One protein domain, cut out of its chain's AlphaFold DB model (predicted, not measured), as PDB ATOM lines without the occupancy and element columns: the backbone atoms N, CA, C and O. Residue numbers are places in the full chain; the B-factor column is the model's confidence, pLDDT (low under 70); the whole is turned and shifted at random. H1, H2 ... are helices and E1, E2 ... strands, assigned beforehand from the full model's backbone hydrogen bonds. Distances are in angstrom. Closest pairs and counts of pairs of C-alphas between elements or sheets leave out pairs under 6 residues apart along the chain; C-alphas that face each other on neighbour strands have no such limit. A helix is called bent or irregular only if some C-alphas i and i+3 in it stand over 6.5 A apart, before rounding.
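This is residues 273 to 423 of the 478 residues of the protein "Uncultured bacterium extrachromosomal DNA RGI00166" of uncultured bacterium (UniProt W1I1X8). What is the main picture? One long helix, H6, runs between a head of helices, H3, H4 and H5, and a two-stranded hairpin, E1 and E2, that reaches to the opposite end; H1, H2 and H7 lie around its middle. What is it made of? The 151 printed residues hold seven named helices and two named strands in the order H1 E1 E2 H2 H3 H4 H5 H6 H7; the class is mostly helix, and the one sheet, E1 - E2, is antiparallel. What is its outline? It is compact, with a radius of gyration of the C-alphas of 17.0 A, yet elongated, spanning 57 by 34 by 21 A.

Where do the first elements lie? H1 is residues 276 to 286, 15.2 A long, with C-alpha 276 at (7.034, -4.661, 16.740). E1 is residues 290 to 296, 18.4 A, and E2 residues 302 to 308, 19.1 A. What follows? H2 is residues 311 to 317, H3 residues 329 to 337 and H4 residues 345 to 351. H5, residues 355 to 374, is 31.1 A long and irregular: C-alphas 370 and 373 are 7.2 A apart. How does the printed part close? H6 is residues 378 to 406, 41.3 A, with C-alpha 406 at (-3.376, -26.398, -2.768), and H7 is residues 417 to 421.

How do H1 and the strands stand? H1 is close to but not clearly touching H6, at a steep tilt of 69 degrees, only just short of about perpendicular; their closest C-alphas, Phe 283 and Phe 388, are 7.6 A apart. E1 and E2 form an antiparallel hairpin, with N 291 and O 307 at 2.8 A, within hydrogen-bond range. What do the later helices touch? H2 and H5 touch, the latter with residues 367 to 371 alone, at a steep tilt of 65 degrees; the closest C-alphas are Tyr 317 and Cys 368, 5.3 A. H6 touches H3 with residues 378 to 386 alone, at a steep tilt of 53 degrees, opposite ways; the closest C-alphas are Phe 333 and Ala 382, 5.6 A. H4 is close to but not clearly touching H5, with the C-alphas of Arg 348 and Ser 358 closest at 6.8 A. How complete are the helix backbones? In H1, H2, H3, H4 and H7 every O i to N i+4 pair is within hydrogen-bond range; H5 has 11 of 16 and H6 23 of 25.

How large is it? The two C-alphas farthest apart, Asp 299 and Asp 345, are 58.2 A apart. Is it cut, and which link is long? The printed part has no cut, and the link from H2 to H3, 11 residues, is long. Where is confidence low? The mean pLDDT of the printed part is 76.4; residues 295 to 300, 372 and 396 to 423 are under 70.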
ATOM      1  N   LYS A 273       2.263 -11.624  19.115       87.56
ATOM      2  CA  LYS A 273       2.584 -12.082  17.751       87.56
ATOM      3  C   LYS A 273       2.593 -10.929  16.731       87.56
ATOM      4  O   LYS A 273       3.227 -11.060  15.685       87.56
ATOM      5  N   LEU A 274       1.914  -9.820  17.042       88.94
ATOM      6  CA  LEU A 274       1.786  -8.598  16.237       88.94
ATOM      7  C   LEU A 274       2.530  -7.398  16.853       88.94
ATOM      8  O   LEU A 274       2.381  -6.273  16.370       88.94
ATOM      9  N   SER A 275       3.308  -7.593  17.919       88.56
ATOM     10  CA  SER A 275       4.163  -6.541  18.476       88.56
ATOM     11  C   SER A 275       5.347  -6.254  17.542       88.56
ATOM     12  O   SER A 275       5.780  -7.134  16.796       88.56
ATOM     13  N   PHE A 276       5.884  -5.029  17.576       88.50
ATOM     14  CA  PHE A 276       7.034  -4.661  16.740       88.50
ATOM     15  C   PHE A 276       8.238  -5.575  16.998       88.50
ATOM     16  O   PHE A 276       8.778  -6.145  16.058       88.50
ATOM     17  N   ASN A 277       8.576  -5.796  18.274       88.25
ATOM     18  CA  ASN A 277       9.676  -6.666  18.694       88.25
ATOM     19  C   ASN A 277       9.539  -8.083  18.119       88.25
ATOM     20  O   ASN A 277      10.453  -8.597  17.484       88.25
ATOM     21  N   SER A 278       8.362  -8.700  18.258       89.56
ATOM     22  CA  SER A 278       8.132 -10.042  17.714       89.56
ATOM     23  C   SER A 278       8.173 -10.090  16.190       89.56
ATOM     24  O   SER A 278       8.507 -11.130  15.631       89.56
ATOM     25  N   ILE A 279       7.800  -9.006  15.505       91.31
ATOM     26  CA  ILE A 279       7.900  -8.924  14.044       91.31
ATOM     27  C   ILE A 279       9.367  -8.841  13.620       91.31
ATOM     28  O   ILE A 279       9.766  -9.606  12.746       91.31
ATOM     29  N   VAL A 280      10.161  -7.966  14.247       90.06
ATOM     30  CA  VAL A 280      11.590  -7.812  13.936       90.06
ATOM     31  C   VAL A 280      12.345  -9.104  14.232       90.06
ATOM     32  O   VAL A 280      12.969  -9.655  13.332       90.06
ATOM     33  N   ASN A 281      12.194  -9.663  15.435       89.25
ATOM     34  CA  ASN A 281      12.884 -10.897  15.823       89.25
ATOM     35  C   ASN A 281      12.553 -12.058  14.882       89.25
ATOM     36  O   ASN A 281      13.433 -12.824  14.501       89.25
ATOM     37  N   ARG A 282      11.288 -12.188  14.467       91.00
ATOM     38  CA  ARG A 282      10.876 -13.220  13.506       91.00
ATOM     39  C   ARG A 282      11.482 -12.985  12.127       91.00
ATOM     40  O   ARG A 282      11.885 -13.943  11.478       91.00
ATOM     41  N   PHE A 283      11.544 -11.735  11.680       90.25
ATOM     42  CA  PHE A 283      12.151 -11.405  10.399       90.25
ATOM     43  C   PHE A 283      13.646 -11.739  10.386       90.25
ATOM     44  O   PHE A 283      14.097 -12.404   9.459       90.25
ATOM     45  N   GLU A 284      14.385 -11.362  11.429       86.69
ATOM     46  CA  GLU A 284      15.826 -11.630  11.519       86.69
ATOM     47  C   GLU A 284      16.136 -13.126  11.677       86.69
ATOM     48  O   GLU A 284      17.068 -13.636  11.064       86.69
ATOM     49  N   THR A 285      15.331 -13.862  12.451       88.00
ATOM     50  CA  THR A 285      15.586 -15.293  12.711       88.00
ATOM     51  C   THR A 285      15.048 -16.231  11.632       88.00
ATOM     52  O   THR A 285      15.632 -17.285  11.396       88.00
ATOM     53  N   GLN A 286      13.925 -15.894  10.989       87.31
ATOM     54  CA  GLN A 286      13.205 -16.793  10.071       87.31
ATOM     55  C   GLN A 286      13.083 -16.239   8.645       87.31
ATOM     56  O   GLN A 286      12.580 -16.935   7.763       87.31
ATOM     57  N   GLY A 287      13.467 -14.983   8.397       84.00
ATOM     58  CA  GLY A 287      13.371 -14.354   7.075       84.00
ATOM     59  C   GLY A 287      11.938 -14.183   6.553       84.00
ATOM     60  O   GLY A 287      11.740 -14.043   5.347       84.00
ATOM     61  N   THR A 288      10.930 -14.226   7.431       82.19
ATOM     62  CA  THR A 288       9.506 -14.179   7.062       82.19
ATOM     63  C   THR A 288       8.803 -12.950   7.622       82.19
ATOM     64  O   THR A 288       9.040 -12.529   8.755       82.19
ATOM     65  N   THR A 289       7.894 -12.385   6.828       85.25
ATOM     66  CA  THR A 289       6.995 -11.300   7.254       85.25
ATOM     67  C   THR A 289       5.624 -11.812   7.696       85.25
ATOM     68  O   THR A 289       4.752 -11.021   8.064       85.25
ATOM     69  N   LEU A 290       5.409 -13.129   7.652       85.50
ATOM     70  CA  LEU A 290       4.158 -13.765   8.047       85.50
ATOM     71  C   LEU A 290       4.108 -13.969   9.559       85.50
ATOM     72  O   LEU A 290       5.122 -14.242  10.198       85.50
ATOM     73  N   TYR A 291       2.916 -13.875  10.140       85.56
ATOM     74  CA  TYR A 291       2.714 -14.148  11.557       85.56
ATOM     75  C   TYR A 291       1.973 -15.483  11.746       85.56
ATOM     76  O   TYR A 291       1.029 -15.775  11.002       85.56
ATOM     77  N   PRO A 292       2.390 -16.306  12.723       84.50
ATOM     78  CA  PRO A 292       1.766 -17.589  12.989       84.50
ATOM     79  C   PRO A 292       0.419 -17.376  13.664       84.50
ATOM     80  O   PRO A 292       0.263 -16.544  14.566       84.50
ATOM     81  N   ARG A 293      -0.556 -18.180  13.264       78.06
ATOM     82  CA  ARG A 293      -1.883 -18.169  13.846       78.06
ATOM     83  C   ARG A 293      -2.399 -19.583  14.017       78.06
ATOM     84  O   ARG A 293      -2.476 -20.336  13.059       78.06
ATOM     85  N   GLU A 294      -2.849 -19.873  15.226       74.06
ATOM     86  CA  GLU A 294      -3.600 -21.087  15.511       74.06
ATOM     87  C   GLU A 294      -5.020 -20.936  14.956       74.06
ATOM     88  O   GLU A 294      -5.762 -20.001  15.288       74.06
ATOM     89  N   LEU A 295      -5.365 -21.838  14.050       66.06
ATOM     90  CA  LEU A 295      -6.691 -22.053  13.504       66.06
ATOM     91  C   LEU A 295      -7.151 -23.442  13.948       66.06
ATOM     92  O   LEU A 295      -6.357 -24.372  14.038       66.06
ATOM     93  N   SER A 296      -8.437 -23.594  14.230       56.12
ATOM     94  CA  SER A 296      -9.025 -24.920  14.414       56.12
ATOM     95  C   SER A 296      -9.456 -25.439  13.046       56.12
ATOM     96  O   SER A 296     -10.188 -24.737  12.342       56.12
ATOM     97  N   SER A 297      -9.008 -26.641  12.679       56.03
ATOM     98  CA  SER A 297      -9.555 -27.385  11.539       56.03
ATOM     99  C   SER A 297     -11.058 -27.637  11.738       56.03
ATOM    100  O   SER A 297     -11.582 -27.506  12.849       56.03
ATOM    101  N   VAL A 298     -11.754 -28.025  10.666       54.56
ATOM    102  CA  VAL A 298     -13.161 -28.466  10.710       54.56
ATOM    103  C   VAL A 298     -13.347 -29.598  11.729       54.56
ATOM    104  O   VAL A 298     -14.353 -29.614  12.435       54.56
ATOM    105  N   ASP A 299     -12.330 -30.447  11.893       66.75
ATOM    106  CA  ASP A 299     -12.314 -31.576  12.834       66.75
ATOM    107  C   ASP A 299     -11.850 -31.193  14.253       66.75
ATOM    108  O   ASP A 299     -11.621 -32.050  15.102       66.75
ATOM    109  N   GLY A 300     -11.655 -29.899  14.531       61.91
ATOM    110  CA  GLY A 300     -11.223 -29.402  15.842       61.91
ATOM    111  C   GLY A 300      -9.724 -29.542  16.127       61.91
ATOM    112  O   GLY A 300      -9.261 -29.053  17.157       61.91
ATOM    113  N   VAL A 301      -8.946 -30.133  15.214       74.62
ATOM    114  CA  VAL A 301      -7.485 -30.232  15.344       74.62
ATOM    115  C   VAL A 301      -6.854 -28.837  15.217       74.62
ATOM    116  O   VAL A 301      -7.111 -28.146  14.225       74.62
ATOM    117  N   PRO A 302      -6.039 -28.390  16.190       71.31
ATOM    118  CA  PRO A 302      -5.329 -27.124  16.085       71.31
ATOM    119  C   PRO A 302      -4.252 -27.212  14.999       71.31
ATOM    120  O   PRO A 302      -3.350 -28.042  15.060       71.31
ATOM    121  N   GLN A 303      -4.334 -26.328  14.011       73.94
ATOM    122  CA  GLN A 303      -3.325 -26.136  12.975       73.94
ATOM    123  C   GLN A 303      -2.755 -24.723  13.069       73.94
ATOM    124  O   GLN A 303      -3.475 -23.760  13.336       73.94
ATOM    125  N   THR A 304      -1.452 -24.578  12.839       78.25
ATOM    126  CA  THR A 304      -0.819 -23.257  12.765       78.25
ATOM    127  C   THR A 304      -0.657 -22.855  11.309       78.25
ATOM    128  O   THR A 304       0.125 -23.458  10.583       78.25
ATOM    129  N   SER A 305      -1.361 -21.807  10.895       75.50
ATOM    130  CA  SER A 305      -1.212 -21.202   9.572       75.50
ATOM    131  C   SER A 305      -0.411 -19.907   9.668       75.50
ATOM    132  O   SER A 305      -0.538 -19.147  10.632       75.50
ATOM    133  N   PHE A 306       0.395 -19.624   8.649       79.06
ATOM    134  CA  PHE A 306       1.170 -18.390   8.551       79.06
ATOM    135  C   PHE A 306       0.438 -17.397   7.662       79.06
ATOM    136  O   PHE A 306       0.210 -17.649   6.482       79.06
ATOM    137  N   LEU A 307       0.054 -16.263   8.240       79.00
ATOM    138  CA  LEU A 307      -0.763 -15.265   7.562       79.00
ATOM    139  C   LEU A 307       0.002 -13.948   7.388       79.00
ATOM    140  O   LEU A 307       0.851 -13.616   8.219       79.00
ATOM    141  N   PRO A 308      -0.301 -13.147   6.353       81.31
ATOM    142  CA  PRO A 308       0.345 -11.854   6.175       81.31
ATOM    143  C   PRO A 308      -0.061 -10.889   7.294       81.31
ATOM    144  O   PRO A 308      -1.204 -10.901   7.763       81.31
ATOM    145  N   LEU A 309       0.859 -10.008   7.702       83.06
ATOM    146  CA  LEU A 309       0.569  -9.009   8.735       83.06
ATOM    147  C   LEU A 309      -0.631  -8.137   8.355       83.06
ATOM    148  O   LEU A 309      -0.608  -7.546   7.270       83.06
ATOM    149  N   PRO A 310      -1.619  -7.954   9.253       82.38
ATOM    150  CA  PRO A 310      -2.775  -7.115   8.979       82.38
ATOM    151  C   PRO A 310      -2.375  -5.711   8.519       82.38
ATOM    152  O   PRO A 310      -1.468  -5.101   9.083       82.38
ATOM    153  N   ARG A 311      -3.097  -5.140   7.549       78.94
ATOM    154  CA  ARG A 311      -2.777  -3.831   6.955       78.94
ATOM    155  C   ARG A 311      -2.606  -2.735   7.995       78.94
ATOM    156  O   ARG A 311      -1.719  -1.908   7.835       78.94
ATOM    157  N   TYR A 312      -3.460  -2.707   9.016       81.44
ATOM    158  CA  TYR A 312      -3.404  -1.683  10.059       81.44
ATOM    159  C   TYR A 312      -2.156  -1.817  10.943       81.44
ATOM    160  O   TYR A 312      -1.629  -0.794  11.355       81.44
ATOM    161  N   ILE A 313      -1.651  -3.039  11.160       86.31
ATOM    162  CA  ILE A 313      -0.377  -3.302  11.847       86.31
ATOM    163  C   ILE A 313       0.794  -2.932  10.939       86.31
ATOM    164  O   ILE A 313       1.656  -2.142  11.311       86.31
ATOM    165  N   ASN A 314       0.791  -3.452   9.709       85.62
ATOM    166  CA  ASN A 314       1.864  -3.231   8.745       85.62
ATOM    167  C   ASN A 314       2.032  -1.730   8.445       85.62
ATOM    168  O   ASN A 314       3.126  -1.195   8.538       85.62
ATOM    169  N   ALA A 315       0.935  -1.017   8.178       81.75
ATOM    170  CA  ALA A 315       0.969   0.422   7.938       81.75
ATOM    171  C   ALA A 315       1.331   1.242   9.181       81.75
ATOM    172  O   ALA A 315       1.623   2.420   9.025       81.75
ATOM    173  N   TYR A 316       1.234   0.686  10.390       85.19
ATOM    174  CA  TYR A 316       1.619   1.384  11.613       85.19
ATOM    175  C   TYR A 316       3.135   1.303  11.841       85.19
ATOM    176  O   TYR A 316       3.757   2.333  12.088       85.19
ATOM    177  N   TYR A 317       3.725   0.114  11.700       87.12
ATOM    178  CA  TYR A 317       5.157  -0.095  11.940       87.12
ATOM    179  C   TYR A 317       6.051   0.268  10.757       87.12
ATOM    180  O   TYR A 317       7.167   0.730  10.968       87.12
ATOM    181  N   PHE A 318       5.567   0.080   9.530       88.12
ATOM    182  CA  PHE A 318       6.379   0.233   8.329       88.12
ATOM    183  C   PHE A 318       5.883   1.395   7.470       88.12
ATOM    184  O   PHE A 318       4.671   1.505   7.225       88.12
ATOM    185  N   PRO A 319       6.795   2.250   6.970       87.25
ATOM    186  CA  PRO A 319       6.406   3.364   6.129       87.25
ATOM    187  C   PRO A 319       5.687   2.913   4.857       87.25
ATOM    188  O   PRO A 319       6.140   2.025   4.136       87.25
ATOM    189  N   LYS A 320       4.555   3.558   4.561       82.50
ATOM    190  CA  LYS A 320       3.830   3.407   3.295       82.50
ATOM    191  C   LYS A 320       3.282   4.751   2.848       82.50
ATOM    192  O   LYS A 320       2.633   5.460   3.625       82.50
ATOM    193  N   PHE A 321       3.495   5.073   1.581       82.44
ATOM    194  CA  PHE A 321       2.968   6.281   0.959       82.44
ATOM    195  C   PHE A 321       2.689   6.068  -0.532       82.44
ATOM    196  O   PHE A 321       3.116   5.084  -1.140       82.44
ATOM    197  N   LYS A 322       1.895   6.973  -1.109       79.25
ATOM    198  CA  LYS A 322       1.556   6.965  -2.534       79.25
ATOM    199  C   LYS A 322       2.815   7.229  -3.364       79.25
ATOM    200  O   LYS A 322       3.610   8.076  -2.990       79.25
ATOM    201  N   GLY A 323       2.984   6.516  -4.475       76.81
ATOM    202  CA  GLY A 323       4.127   6.719  -5.374       76.81
ATOM    203  C   GLY A 323       5.419   6.018  -4.953       76.81
ATOM    204  O   GLY A 323       6.337   5.925  -5.753       76.81
ATOM    205  N   MET A 324       5.454   5.405  -3.763       82.44
ATOM    206  CA  MET A 324       6.612   4.673  -3.220       82.44
ATOM    207  C   MET A 324       7.168   3.579  -4.153       82.44
ATOM    208  O   MET A 324       8.318   3.186  -4.031       82.44
ATOM    209  N   ARG A 325       6.354   3.064  -5.078       76.50
ATOM    210  CA  ARG A 325       6.752   2.057  -6.075       76.50
ATOM    211  C   ARG A 325       7.619   2.594  -7.219       76.50
ATOM    212  O   ARG A 325       8.226   1.797  -7.914       76.50
ATOM    213  N   PHE A 326       7.620   3.907  -7.444       80.81
ATOM    214  CA  PHE A 326       8.395   4.548  -8.511       80.81
ATOM    215  C   PHE A 326       9.827   4.886  -8.075       80.81
ATOM    216  O   PHE A 326      10.615   5.409  -8.866       80.81
ATOM    217  N   LEU A 327      10.143   4.605  -6.811       81.38
ATOM    218  CA  LEU A 327      11.422   4.875  -6.179       81.38
ATOM    219  C   LEU A 327      12.265   3.601  -6.149       81.38
ATOM    220  O   LEU A 327      11.764   2.522  -5.827       81.38
ATOM    221  N   SER A 328      13.546   3.759  -6.450       86.56
ATOM    222  CA  SER A 328      14.592   2.774  -6.193       86.56
ATOM    223  C   SER A 328      14.827   2.588  -4.693       86.56
ATOM    224  O   SER A 328      14.454   3.429  -3.871       86.56
ATOM    225  N   ASP A 329      15.510   1.507  -4.320       85.75
ATOM    226  CA  ASP A 329      15.870   1.259  -2.921       85.75
ATOM    227  C   ASP A 329      16.754   2.372  -2.343       85.75
ATOM    228  O   ASP A 329      16.584   2.749  -1.187       85.75
ATOM    229  N   ALA A 330      17.645   2.955  -3.151       88.50
ATOM    230  CA  ALA A 330      18.478   4.085  -2.742       88.50
ATOM    231  C   ALA A 330      17.637   5.342  -2.457       88.50
ATOM    232  O   ALA A 330      17.853   6.040  -1.464       88.50
ATOM    233  N   GLU A 331      16.635   5.616  -3.294       89.38
ATOM    234  CA  GLU A 331      15.700   6.723  -3.078       89.38
ATOM    235  C   GLU A 331      14.814   6.482  -1.849       89.38
ATOM    236  O   GLU A 331      14.597   7.406  -1.065       89.38
ATOM    237  N   LEU A 332      14.347   5.248  -1.629       89.00
ATOM    238  CA  LEU A 332      13.597   4.875  -0.425       89.00
ATOM    239  C   LEU A 332      14.447   5.009   0.838       89.00
ATOM    240  O   LEU A 332      13.969   5.540   1.840       89.00
ATOM    241  N   PHE A 333      15.705   4.583   0.780       91.44
ATOM    242  CA  PHE A 333      16.654   4.710   1.881       91.44
ATOM    243  C   PHE A 333      16.834   6.177   2.277       91.44
ATOM    244  O   PHE A 333      16.672   6.536   3.446       91.44
ATOM    245  N   ASN A 334      17.057   7.049   1.291       90.81
ATOM    246  CA  ASN A 334      17.166   8.488   1.515       90.81
ATOM    247  C   ASN A 334      15.860   9.101   2.039       90.81
ATOM    248  O   ASN A 334      15.896   9.911   2.964       90.81
ATOM    249  N   ALA A 335      14.708   8.687   1.508       90.06
ATOM    250  CA  ALA A 335      13.397   9.163   1.944       90.06
ATOM    251  C   ALA A 335      13.083   8.778   3.400       90.06
ATOM    252  O   ALA A 335      12.492   9.564   4.144       90.06
ATOM    253  N   PHE A 336      13.485   7.578   3.825       90.31
ATOM    254  CA  PHE A 336      13.320   7.100   5.198       90.31
ATOM    255  C   PHE A 336      14.271   7.800   6.167       90.31
ATOM    256  O   PHE A 336      13.845   8.206   7.247       90.31
ATOM    257  N   ARG A 337      15.526   8.011   5.761       88.94
ATOM    258  CA  ARG A 337      16.529   8.721   6.561       88.94
ATOM    259  C   ARG A 337      16.215  10.214   6.694       88.94
ATOM    260  O   ARG A 337      16.395  10.799   7.759       88.94
ATOM    261  N   PHE A 338      15.704  10.831   5.632       88.62
ATOM    262  CA  PHE A 338      15.420  12.262   5.576       88.62
ATOM    263  C   PHE A 338      14.006  12.526   5.045       88.62
ATOM    264  O   PHE A 338      13.841  12.911   3.885       88.62
ATOM    265  N   PRO A 339      12.958  12.403   5.883       86.88
ATOM    266  CA  PRO A 339      11.564  12.518   5.436       86.88
ATOM    267  C   PRO A 339      11.191  13.880   4.832       86.88
ATOM    268  O   PRO A 339      10.149  14.016   4.197       86.88
ATOM    269  N   THR A 340      12.008  14.914   5.042       89.06
ATOM    270  CA  THR A 340      11.848  16.235   4.417       89.06
ATOM    271  C   THR A 340      12.116  16.224   2.915       89.06
ATOM    272  O   THR A 340      11.496  17.012   2.209       89.06
ATOM    273  N   THR A 341      12.960  15.314   2.415       87.69
ATOM    274  CA  THR A 341      13.273  15.171   0.977       87.69
ATOM    275  C   THR A 341      12.027  14.899   0.132       87.69
ATOM    276  O   THR A 341      11.936  15.336  -1.014       87.69
ATOM    277  N   ILE A 342      11.017  14.275   0.741       87.38
ATOM    278  CA  ILE A 342       9.726  13.930   0.132       87.38
ATOM    279  C   ILE A 342       8.906  15.159  -0.248       87.38
ATOM    280  O   ILE A 342       8.038  15.088  -1.115       87.38
ATOM    281  N   LEU A 343       9.174  16.290   0.403       91.19
ATOM    282  CA  LEU A 343       8.495  17.543   0.111       91.19
ATOM    283  C   LEU A 343       9.089  18.258  -1.103       91.19
ATOM    284  O   LEU A 343       8.517  19.261  -1.504       91.19
ATOM    285  N   SER A 344      10.201  17.789  -1.677       91.75
ATOM    286  CA  SER A 344      10.795  18.409  -2.868       91.75
ATOM    287  C   SER A 344       9.955  18.163  -4.121       91.75
ATOM    288  O   SER A 344       9.344  17.106  -4.267       91.75
ATOM    289  N   ASP A 345       9.951  19.127  -5.040       90.94
ATOM    290  CA  ASP A 345       9.199  19.041  -6.299       90.94
ATOM    291  C   ASP A 345       9.623  17.809  -7.108       90.94
ATOM    292  O   ASP A 345       8.781  16.990  -7.460       90.94
ATOM    293  N   SER A 346      10.936  17.587  -7.235       89.06
ATOM    294  CA  SER A 346      11.516  16.408  -7.893       89.06
ATOM    295  C   SER A 346      10.992  15.082  -7.323       89.06
ATOM    296  O   SER A 346      10.562  14.201  -8.071       89.06
ATOM    297  N   PHE A 347      10.944  14.939  -5.992       88.69
ATOM    298  CA  PHE A 347      10.420  13.722  -5.370       88.69
ATOM    299  C   PHE A 347       8.917  13.551  -5.617       88.69
ATOM    300  O   PHE A 347       8.444  12.435  -5.857       88.69
ATOM    301  N   ARG A 348       8.150  14.646  -5.550       88.81
ATOM    302  CA  ARG A 348       6.700  14.620  -5.773       88.81
ATOM    303  C   ARG A 348       6.354  14.261  -7.211       88.81
ATOM    304  O   ARG A 348       5.473  13.422  -7.407       88.81
ATOM    305  N   ASP A 349       7.084  14.811  -8.174       86.81
ATOM    306  CA  ASP A 349       6.939  14.502  -9.596       86.81
ATOM    307  C   ASP A 349       7.280  13.034  -9.857       86.81
ATOM    308  O   ASP A 349       6.488  12.306 -10.461       86.81
ATOM    309  N   ARG A 350       8.391  12.546  -9.284       85.81
ATOM    310  CA  ARG A 350       8.785  11.134  -9.371       85.81
ATOM    311  C   ARG A 350       7.723  10.193  -8.801       85.81
ATOM    312  O   ARG A 350       7.450   9.139  -9.374       85.81
ATOM    313  N   CYS A 351       7.106  10.568  -7.683       82.06
ATOM    314  CA  CYS A 351       6.061   9.783  -7.028       82.06
ATOM    315  C   CYS A 351       4.658   9.987  -7.625       82.06
ATOM    316  O   CYS A 351       3.741   9.240  -7.266       82.06
ATOM    317  N   GLN A 352       4.470  10.976  -8.505       85.94
ATOM    318  CA  GLN A 352       3.172  11.403  -9.038       85.94
ATOM    319  C   GLN A 352       2.167  11.737  -7.920       85.94
ATOM    320  O   GLN A 352       1.041  11.217  -7.861       85.94
ATOM    321  N   ILE A 353       2.601  12.570  -6.969       82.12
ATOM    322  CA  ILE A 353       1.807  12.962  -5.798       82.12
ATOM    323  C   ILE A 353       1.678  14.473  -5.662       82.12
ATOM    324  O   ILE A 353       2.570  15.233  -6.016       82.12
ATOM    325  N   THR A 354       0.556  14.905  -5.095       87.38
ATOM    326  CA  THR A 354       0.336  16.314  -4.742       87.38
ATOM    327  C   THR A 354       1.164  16.727  -3.521       87.38
ATOM    328  O   THR A 354       1.646  15.882  -2.759       87.38
ATOM    329  N   TYR A 355       1.289  18.037  -3.287       87.69
ATOM    330  CA  TYR A 355       1.924  18.567  -2.077       87.69
ATOM    331  C   TYR A 355       1.253  18.045  -0.794       87.69
ATOM    332  O   TYR A 355       1.936  17.521   0.085       87.69
ATOM    333  N   GLU A 356      -0.079  18.047  -0.730       87.50
ATOM    334  CA  GLU A 356      -0.832  17.499   0.407       87.50
ATOM    335  C   GLU A 356      -0.565  16.003   0.632       87.50
ATOM    336  O   GLU A 356      -0.350  15.542   1.757       87.50
ATOM    337  N   GLU A 357      -0.500  15.217  -0.446       85.81
ATOM    338  CA  GLU A 357      -0.148  13.797  -0.360       85.81
ATOM    339  C   GLU A 357       1.296  13.587   0.131       85.81
ATOM    340  O   GLU A 357       1.557  12.627   0.863       85.81
ATOM    341  N   SER A 358       2.220  14.497  -0.198       88.50
ATOM    342  CA  SER A 358       3.604  14.471   0.296       88.50
ATOM    343  C   SER A 358       3.706  14.797   1.795       88.50
ATOM    344  O   SER A 358       4.470  14.153   2.519       88.50
ATOM    345  N   LEU A 359       2.862  15.702   2.311       89.94
ATOM    346  CA  LEU A 359       2.758  15.976   3.750       89.94
ATOM    347  C   LEU A 359       2.261  14.745   4.518       89.94
ATOM    348  O   LEU A 359       2.773  14.425   5.596       89.94
ATOM    349  N   ILE A 360       1.293  14.016   3.951       86.88
ATOM    350  CA  ILE A 360       0.810  12.745   4.508       86.88
ATOM    351  C   ILE A 360       1.928  11.693   4.492       86.88
ATOM    352  O   ILE A 360       2.116  10.993   5.490       86.88
ATOM    353  N   ALA A 361       2.687  11.594   3.398       87.31
ATOM    354  CA  ALA A 361       3.811  10.666   3.274       87.31
ATOM    355  C   ALA A 361       4.883  10.919   4.346       87.31
ATOM    356  O   ALA A 361       5.224  10.002   5.098       87.31
ATOM    357  N   LYS A 362       5.324  12.176   4.490       90.94
ATOM    358  CA  LYS A 362       6.259  12.602   5.539       90.94
ATOM    359  C   LYS A 362       5.738  12.233   6.927       90.94
ATOM    360  O   LYS A 362       6.452  11.606   7.702       90.94
ATOM    361  N   ARG A 363       4.473  12.552   7.232       88.31
ATOM    362  CA  ARG A 363       3.850  12.221   8.526       88.31
ATOM    363  C   ARG A 363       3.841  10.715   8.795       88.31
ATOM    364  O   ARG A 363       4.100  10.303   9.924       88.31
ATOM    365  N   ASN A 364       3.548   9.894   7.786       86.31
ATOM    366  CA  ASN A 364       3.539   8.438   7.931       86.31
ATOM    367  C   ASN A 364       4.934   7.894   8.258       86.31
ATOM    368  O   ASN A 364       5.047   7.068   9.161       86.31
ATOM    369  N   ILE A 365       5.974   8.376   7.573       88.06
ATOM    370  CA  ILE A 365       7.365   7.978   7.836       88.06
ATOM    371  C   ILE A 365       7.797   8.436   9.226       88.06
ATOM    372  O   ILE A 365       8.252   7.619  10.022       88.06
ATOM    373  N   SER A 366       7.568   9.710   9.564       86.12
ATOM    374  CA  SER A 366       7.891  10.254  10.887       86.12
ATOM    375  C   SER A 366       7.148   9.545  12.021       86.12
ATOM    376  O   SER A 366       7.655   9.476  13.132       86.12
ATOM    377  N   ARG A 367       5.957   8.992  11.771       85.44
ATOM    378  CA  ARG A 367       5.279   8.147  12.760       85.44
ATOM    379  C   ARG A 367       6.001   6.812  12.939       85.44
ATOM    380  O   ARG A 367       6.209   6.407  14.072       85.44
ATOM    381  N   CYS A 368       6.374   6.127  11.858       84.62
ATOM    382  CA  CYS A 368       7.085   4.845  11.946       84.62
ATOM    383  C   CYS A 368       8.473   4.994  12.595       84.62
ATOM    384  O   CYS A 368       8.944   4.074  13.258       84.62
ATOM    385  N   PHE A 369       9.070   6.183  12.489       78.44
ATOM    386  CA  PHE A 369      10.311   6.565  13.160       78.44
ATOM    387  C   PHE A 369      10.263   6.399  14.687       78.44
ATOM    388  O   PHE A 369      11.301   6.181  15.300       78.44
ATOM    389  N   SER A 370       9.085   6.409  15.332       72.69
ATOM    390  CA  SER A 370       8.994   6.132  16.776       72.69
ATOM    391  C   SER A 370       9.486   4.733  17.167       72.69
ATOM    392  O   SER A 370       9.659   4.461  18.349       72.69
ATOM    393  N   HIS A 371       9.680   3.840  16.195       73.38
ATOM    394  CA  HIS A 371      10.203   2.488  16.386       73.38
ATOM    395  C   HIS A 371      11.695   2.352  16.065       73.38
ATOM    396  O   HIS A 371      12.233   1.251  16.167       73.38
ATOM    397  N   GLN A 372      12.378   3.445  15.704       68.62
ATOM    398  CA  GLN A 372      13.803   3.409  15.369       68.62
ATOM    399  C   GLN A 372      14.686   2.979  16.542       68.62
ATOM    400  O   GLN A 372      15.765   2.465  16.312       68.62
ATOM    401  N   SER A 373      14.242   3.179  17.791       72.88
ATOM    402  CA  SER A 373      15.045   2.911  18.994       72.88
ATOM    403  C   SER A 373      15.373   1.430  19.194       72.88
ATOM    404  O   SER A 373      16.097   1.089  20.118       72.88
ATOM    405  N   PHE A 374      14.785   0.554  18.379       77.38
ATOM    406  CA  PHE A 374      15.142  -0.857  18.310       77.38
ATOM    407  C   PHE A 374      16.430  -1.108  17.506       77.38
ATOM    408  O   PHE A 374      16.985  -2.197  17.571       77.38
ATOM    409  N   PHE A 375      16.879  -0.126  16.729       81.81
ATOM    410  CA  PHE A 375      18.043  -0.211  15.857       81.81
ATOM    411  C   PHE A 375      19.153   0.692  16.390       81.81
ATOM    412  O   PHE A 375      18.874   1.744  16.972       81.81
ATOM    413  N   ASP A 376      20.403   0.306  16.142       79.94
ATOM    414  CA  ASP A 376      21.576   1.038  16.626       79.94
ATOM    415  C   ASP A 376      21.677   2.434  16.002       79.94
ATOM    416  O   ASP A 376      22.110   3.395  16.641       79.94
ATOM    417  N   ASN A 377      21.248   2.571  14.746       84.06
ATOM    418  CA  ASN A 377      21.208   3.849  14.055       84.06
ATOM    419  C   ASN A 377      20.081   3.924  13.009       84.06
ATOM    420  O   ASN A 377      19.396   2.954  12.677       84.06
ATOM    421  N   LEU A 378      19.899   5.128  12.461       84.62
ATOM    422  CA  LEU A 378      18.853   5.416  11.482       84.62
ATOM    423  C   LEU A 378      19.037   4.671  10.149       84.62
ATOM    424  O   LEU A 378      18.050   4.373   9.473       84.62
ATOM    425  N   ASN A 379      20.277   4.374   9.761       88.25
ATOM    426  CA  ASN A 379      20.546   3.643   8.527       88.25
ATOM    427  C   ASN A 379      20.069   2.195   8.660       88.25
ATOM    428  O   ASN A 379      19.422   1.694   7.743       88.25
ATOM    429  N   ASP A 380      20.298   1.565   9.813       87.38
ATOM    430  CA  ASP A 380      19.853   0.193  10.078       87.38
ATOM    431  C   ASP A 380      18.329   0.089  10.055       87.38
ATOM    432  O   ASP A 380      17.773  -0.802   9.413       87.38
ATOM    433  N   TRP A 381      17.633   1.060  10.657       89.25
ATOM    434  CA  TRP A 381      16.172   1.134  10.578       89.25
ATOM    435  C   TRP A 381      15.675   1.288   9.132       89.25
ATOM    436  O   TRP A 381      14.733   0.602   8.720       89.25
ATOM    437  N   ALA A 382      16.295   2.174   8.348       89.88
ATOM    438  CA  ALA A 382      15.906   2.408   6.958       89.88
ATOM    439  C   ALA A 382      16.149   1.163   6.084       89.88
ATOM    440  O   ALA A 382      15.254   0.761   5.335       89.88
ATOM    441  N   LEU A 383      17.311   0.516   6.226       89.75
ATOM    442  CA  LEU A 383      17.652  -0.738   5.545       89.75
ATOM    443  C   LEU A 383      16.685  -1.858   5.926       89.75
ATOM    444  O   LEU A 383      16.160  -2.544   5.046       89.75
ATOM    445  N   PHE A 384      16.397  -2.013   7.219       90.44
ATOM    446  CA  PHE A 384      15.427  -2.986   7.700       90.44
ATOM    447  C   PHE A 384      14.046  -2.750   7.086       90.44
ATOM    448  O   PHE A 384      13.441  -3.683   6.562       90.44
ATOM    449  N   CYS A 385      13.555  -1.506   7.077       90.00
ATOM    450  CA  CYS A 385      12.262  -1.178   6.478       90.00
ATOM    451  C   CYS A 385      12.202  -1.557   4.994       90.00
ATOM    452  O   CYS A 385      11.201  -2.127   4.558       90.00
ATOM    453  N   ILE A 386      13.260  -1.285   4.223       88.50
ATOM    454  CA  ILE A 386      13.335  -1.654   2.801       88.50
ATOM    455  C   ILE A 386      13.294  -3.175   2.642       88.50
ATOM    456  O   ILE A 386      12.407  -3.685   1.953       88.50
ATOM    457  N   ARG A 387      14.176  -3.903   3.343       89.06
ATOM    458  CA  ARG A 387      14.233  -5.377   3.311       89.06
ATOM    459  C   ARG A 387      12.893  -5.997   3.703       89.06
ATOM    460  O   ARG A 387      12.403  -6.908   3.035       89.06
ATOM    461  N   PHE A 388      12.261  -5.468   4.747       89.19
ATOM    462  CA  PHE A 388      10.958  -5.923   5.212       89.19
ATOM    463  C   PHE A 388       9.865  -5.675   4.170       89.19
ATOM    464  O   PHE A 388       9.072  -6.568   3.872       89.19
ATOM    465  N   ILE A 389       9.811  -4.475   3.581       83.69
ATOM    466  CA  ILE A 389       8.822  -4.126   2.552       83.69
ATOM    467  C   ILE A 389       8.978  -5.041   1.337       83.69
ATOM    468  O   ILE A 389       7.969  -5.561   0.857       83.69
ATOM    469  N   GLN A 390      10.210  -5.264   0.873       81.00
ATOM    470  CA  GLN A 390      10.533  -6.162  -0.238       81.00
ATOM    471  C   GLN A 390      10.090  -7.597   0.048       81.00
ATOM    472  O   GLN A 390       9.345  -8.195  -0.734       81.00
ATOM    473  N   ARG A 391      10.467  -8.131   1.214       82.75
ATOM    474  CA  ARG A 391      10.072  -9.483   1.603       82.75
ATOM    475  C   ARG A 391       8.563  -9.615   1.769       82.75
ATOM    476  O   ARG A 391       7.997 -10.609   1.332       82.75
ATOM    477  N   SER A 392       7.894  -8.594   2.300       80.06
ATOM    478  CA  SER A 392       6.435  -8.570   2.426       80.06
ATOM    479  C   SER A 392       5.735  -8.640   1.062       80.06
ATOM    480  O   SER A 392       4.669  -9.258   0.976       80.06
ATOM    481  N   ARG A 393       6.338  -8.081  -0.008       72.56
ATOM    482  CA  ARG A 393       5.861  -8.269  -1.400       72.56
ATOM    483  C   ARG A 393       5.996  -9.721  -1.821       72.56
ATOM    484  O   ARG A 393       5.057 -10.296  -2.357       72.56
ATOM    485  N   SER A 394       7.171 -10.298  -1.595       72.56
ATOM    486  CA  SER A 394       7.483 -11.662  -2.017       72.56
ATOM    487  C   SER A 394       6.597 -12.686  -1.301       72.56
ATOM    488  O   SER A 394       5.953 -13.502  -1.955       72.56
ATOM    489  N   ASP A 395       6.462 -12.578   0.023       72.06
ATOM    490  CA  ASP A 395       5.609 -13.463   0.819       72.06
ATOM    491  C   ASP A 395       4.138 -13.350   0.390       72.06
ATOM    492  O   ASP A 395       3.452 -14.360   0.253       72.06
ATOM    493  N   SER A 396       3.650 -12.134   0.126       69.62
ATOM    494  CA  SER A 396       2.264 -11.925  -0.314       69.62
ATOM    495  C   SER A 396       2.006 -12.477  -1.731       69.62
ATOM    496  O   SER A 396       0.903 -12.964  -1.984       69.62
ATOM    497  N   LEU A 397       3.007 -12.462  -2.626       65.44
ATOM    498  CA  LEU A 397       2.923 -13.057  -3.968       65.44
ATOM    499  C   LEU A 397       2.856 -14.571  -3.843       65.44
ATOM    500  O   LEU A 397       1.935 -15.202  -4.353       65.44
ATOM    501  N   ARG A 398       3.817 -15.140  -3.107       66.31
ATOM    502  CA  ARG A 398       3.909 -16.575  -2.857       66.31
ATOM    503  C   ARG A 398       2.588 -17.113  -2.322       66.31
ATOM    504  O   ARG A 398       2.067 -18.086  -2.849       66.31
ATOM    505  N   LEU A 399       2.036 -16.453  -1.312       64.44
ATOM    506  CA  LEU A 399       0.776 -16.840  -0.693       64.44
ATOM    507  C   LEU A 399      -0.398 -16.851  -1.687       64.44
ATOM    508  O   LEU A 399      -1.179 -17.795  -1.679       64.44
ATOM    509  N   MET A 400      -0.486 -15.877  -2.596       57.69
ATOM    510  CA  MET A 400      -1.518 -15.904  -3.638       57.69
ATOM    511  C   MET A 400      -1.341 -17.034  -4.651       57.69
ATOM    512  O   MET A 400      -2.339 -17.605  -5.078       57.69
ATOM    513  N   HIS A 401      -0.106 -17.361  -5.033       54.78
ATOM    514  CA  HIS A 401       0.145 -18.469  -5.956       54.78
ATOM    515  C   HIS A 401      -0.124 -19.829  -5.301       54.78
ATOM    516  O   HIS A 401      -0.759 -20.679  -5.915       54.78
ATOM    517  N   TYR A 402       0.293 -20.033  -4.047       51.50
ATOM    518  CA  TYR A 402       0.077 -21.295  -3.327       51.50
ATOM    519  C   TYR A 402      -1.413 -21.609  -3.096       51.50
ATOM    520  O   TYR A 402      -1.810 -22.771  -3.176       51.50
ATOM    521  N   ASP A 403      -2.246 -20.584  -2.891       48.62
ATOM    522  CA  ASP A 403      -3.702 -20.721  -2.745       48.62
ATOM    523  C   ASP A 403      -4.407 -21.251  -3.999       48.62
ATOM    524  O   ASP A 403      -5.441 -21.912  -3.898       48.62
ATOM    525  N   VAL A 404      -3.866 -20.961  -5.187       40.69
ATOM    526  CA  VAL A 404      -4.449 -21.423  -6.457       40.69
ATOM    527  C   VAL A 404      -4.264 -22.932  -6.629       40.69
ATOM    528  O   VAL A 404      -5.114 -23.576  -7.237       40.69
ATOM    529  N   PHE A 405      -3.201 -23.510  -6.059       34.84
ATOM    530  CA  PHE A 405      -2.843 -24.909  -6.297       34.84
ATOM    531  C   PHE A 405      -3.249 -25.868  -5.168       34.84
ATOM    532  O   PHE A 405      -3.644 -26.989  -5.472       34.84
ATOM    533  N   ASN A 406      -3.245 -25.451  -3.892       41.00
ATOM    534  CA  ASN A 406      -3.376 -26.398  -2.768       41.00
ATOM    535  C   ASN A 406      -4.624 -26.259  -1.871       41.00
ATOM    536  O   ASN A 406      -4.742 -27.019  -0.919       41.00
ATOM    537  N   HIS A 407      -5.583 -25.364  -2.154       42.06
ATOM    538  CA  HIS A 407      -6.891 -25.267  -1.456       42.06
ATOM    539  C   HIS A 407      -6.873 -25.088   0.087       42.06
ATOM    540  O   HIS A 407      -7.938 -25.033   0.711       42.06
ATOM    541  N   GLU A 408      -5.716 -24.938   0.729       43.38
ATOM    542  CA  GLU A 408      -5.605 -24.747   2.176       43.38
ATOM    543  C   GLU A 408      -5.648 -23.252   2.540       43.38
ATOM    544  O   GLU A 408      -4.630 -22.581   2.646       43.38
ATOM    545  N   VAL A 409      -6.867 -22.761   2.805       41.59
ATOM    546  CA  VAL A 409      -7.197 -21.416   3.330       41.59
ATOM    547  C   VAL A 409      -7.058 -20.267   2.324       41.59
ATOM    548  O   VAL A 409      -6.079 -19.540   2.339       41.59
ATOM    549  N   ASP A 410      -8.140 -19.963   1.598       45.69
ATOM    550  CA  ASP A 410      -8.196 -18.799   0.700       45.69
ATOM    551  C   ASP A 410      -7.924 -17.470   1.452       45.69
ATOM    552  O   ASP A 410      -8.737 -16.923   2.208       45.69
ATOM    553  N   LEU A 411      -6.721 -16.944   1.239       43.84
ATOM    554  CA  LEU A 411      -6.110 -15.778   1.867       43.84
ATOM    555  C   LEU A 411      -6.829 -14.477   1.523       43.84
ATOM    556  O   LEU A 411      -6.699 -13.493   2.266       43.84
ATOM    557  N   ARG A 412      -7.657 -14.462   0.467       42.31
ATOM    558  CA  ARG A 412      -8.564 -13.338   0.179       42.31
ATOM    559  C   ARG A 412      -9.585 -13.163   1.302       42.31
ATOM    560  O   ARG A 412     -10.011 -12.038   1.560       42.31
ATOM    561  N   TYR A 413      -9.927 -14.238   2.020       41.75
ATOM    562  CA  TYR A 413     -10.772 -14.178   3.216       41.75
ATOM    563  C   TYR A 413     -10.023 -13.711   4.467       41.75
ATOM    564  O   TYR A 413     -10.661 -13.324   5.450       41.75
ATOM    565  N   CYS A 414      -8.687 -13.720   4.444       40.00
ATOM    566  CA  CYS A 414      -7.877 -13.393   5.604       40.00
ATOM    567  C   CYS A 414      -7.560 -11.893   5.705       40.00
ATOM    568  O   CYS A 414      -7.527 -11.401   6.833       40.00
ATOM    569  N   TYR A 415      -7.380 -11.140   4.599       44.38
ATOM    570  CA  TYR A 415      -6.864  -9.761   4.698       44.38
ATOM    571  C   TYR A 415      -7.158  -8.758   3.555       44.38
ATOM    572  O   TYR A 415      -7.061  -9.070   2.375       44.38
ATOM    573  N   ASP A 416      -7.334  -7.477   3.938       39.19
ATOM    574  CA  ASP A 416      -7.399  -6.276   3.064       39.19
ATOM    575  C   ASP A 416      -6.053  -5.944   2.366       39.19
ATOM    576  O   ASP A 416      -5.975  -5.061   1.511       39.19
ATOM    577  N   ASN A 417      -4.958  -6.576   2.799       35.75
ATOM    578  CA  ASN A 417      -3.583  -6.146   2.516       35.75
ATOM    579  C   ASN A 417      -3.148  -6.526   1.099       35.75
ATOM    580  O   ASN A 417      -2.361  -5.803   0.499       35.75
ATOM    581  N   ILE A 418      -3.673  -7.641   0.588       36.50
ATOM    582  CA  ILE A 418      -3.359  -8.188  -0.734       36.50
ATOM    583  C   ILE A 418      -3.939  -7.280  -1.828       36.50
ATOM    584  O   ILE A 418      -3.252  -6.907  -2.774       36.50
ATOM    585  N   ILE A 419      -5.180  -6.821  -1.643       36.53
ATOM    586  CA  ILE A 419      -5.922  -6.057  -2.655       36.53
ATOM    587  C   ILE A 419      -5.277  -4.696  -2.959       36.53
ATOM    588  O   ILE A 419      -5.370  -4.220  -4.084       36.53
ATOM    589  N   ASP A 420      -4.625  -4.055  -1.987       32.66
ATOM    590  CA  ASP A 420      -3.969  -2.758  -2.200       32.66
ATOM    591  C   ASP A 420      -2.491  -2.878  -2.614       32.66
ATOM    592  O   ASP A 420      -1.930  -1.892  -3.088       32.66
ATOM    593  N   TYR A 421      -1.871  -4.054  -2.461       35.28
ATOM    594  CA  TYR A 421      -0.460  -4.274  -2.799       35.28
ATOM    595  C   TYR A 421      -0.247  -4.544  -4.292       35.28
ATOM    596  O   TYR A 421       0.632  -3.947  -4.903       35.28
ATOM    597  N   TYR A 422      -1.108  -5.378  -4.881       37.62
ATOM    598  CA  TYR A 422      -1.031  -5.826  -6.284       37.62
ATOM    599  C   TYR A 422      -1.913  -5.029  -7.229       37.62
ATOM    600  O   TYR A 422      -2.186  -5.426  -8.354       37.62
ATOM    601  N   ARG A 423      -2.389  -3.875  -6.766       37.53
ATOM    602  CA  ARG A 423      -3.105  -2.940  -7.625       37.53
ATOM    603  C   ARG A 423      -2.174  -2.252  -8.626       37.53
ATOM    604  O   ARG A 423      -2.675  -1.694  -9.594       37.53
TER     605      ARG A 423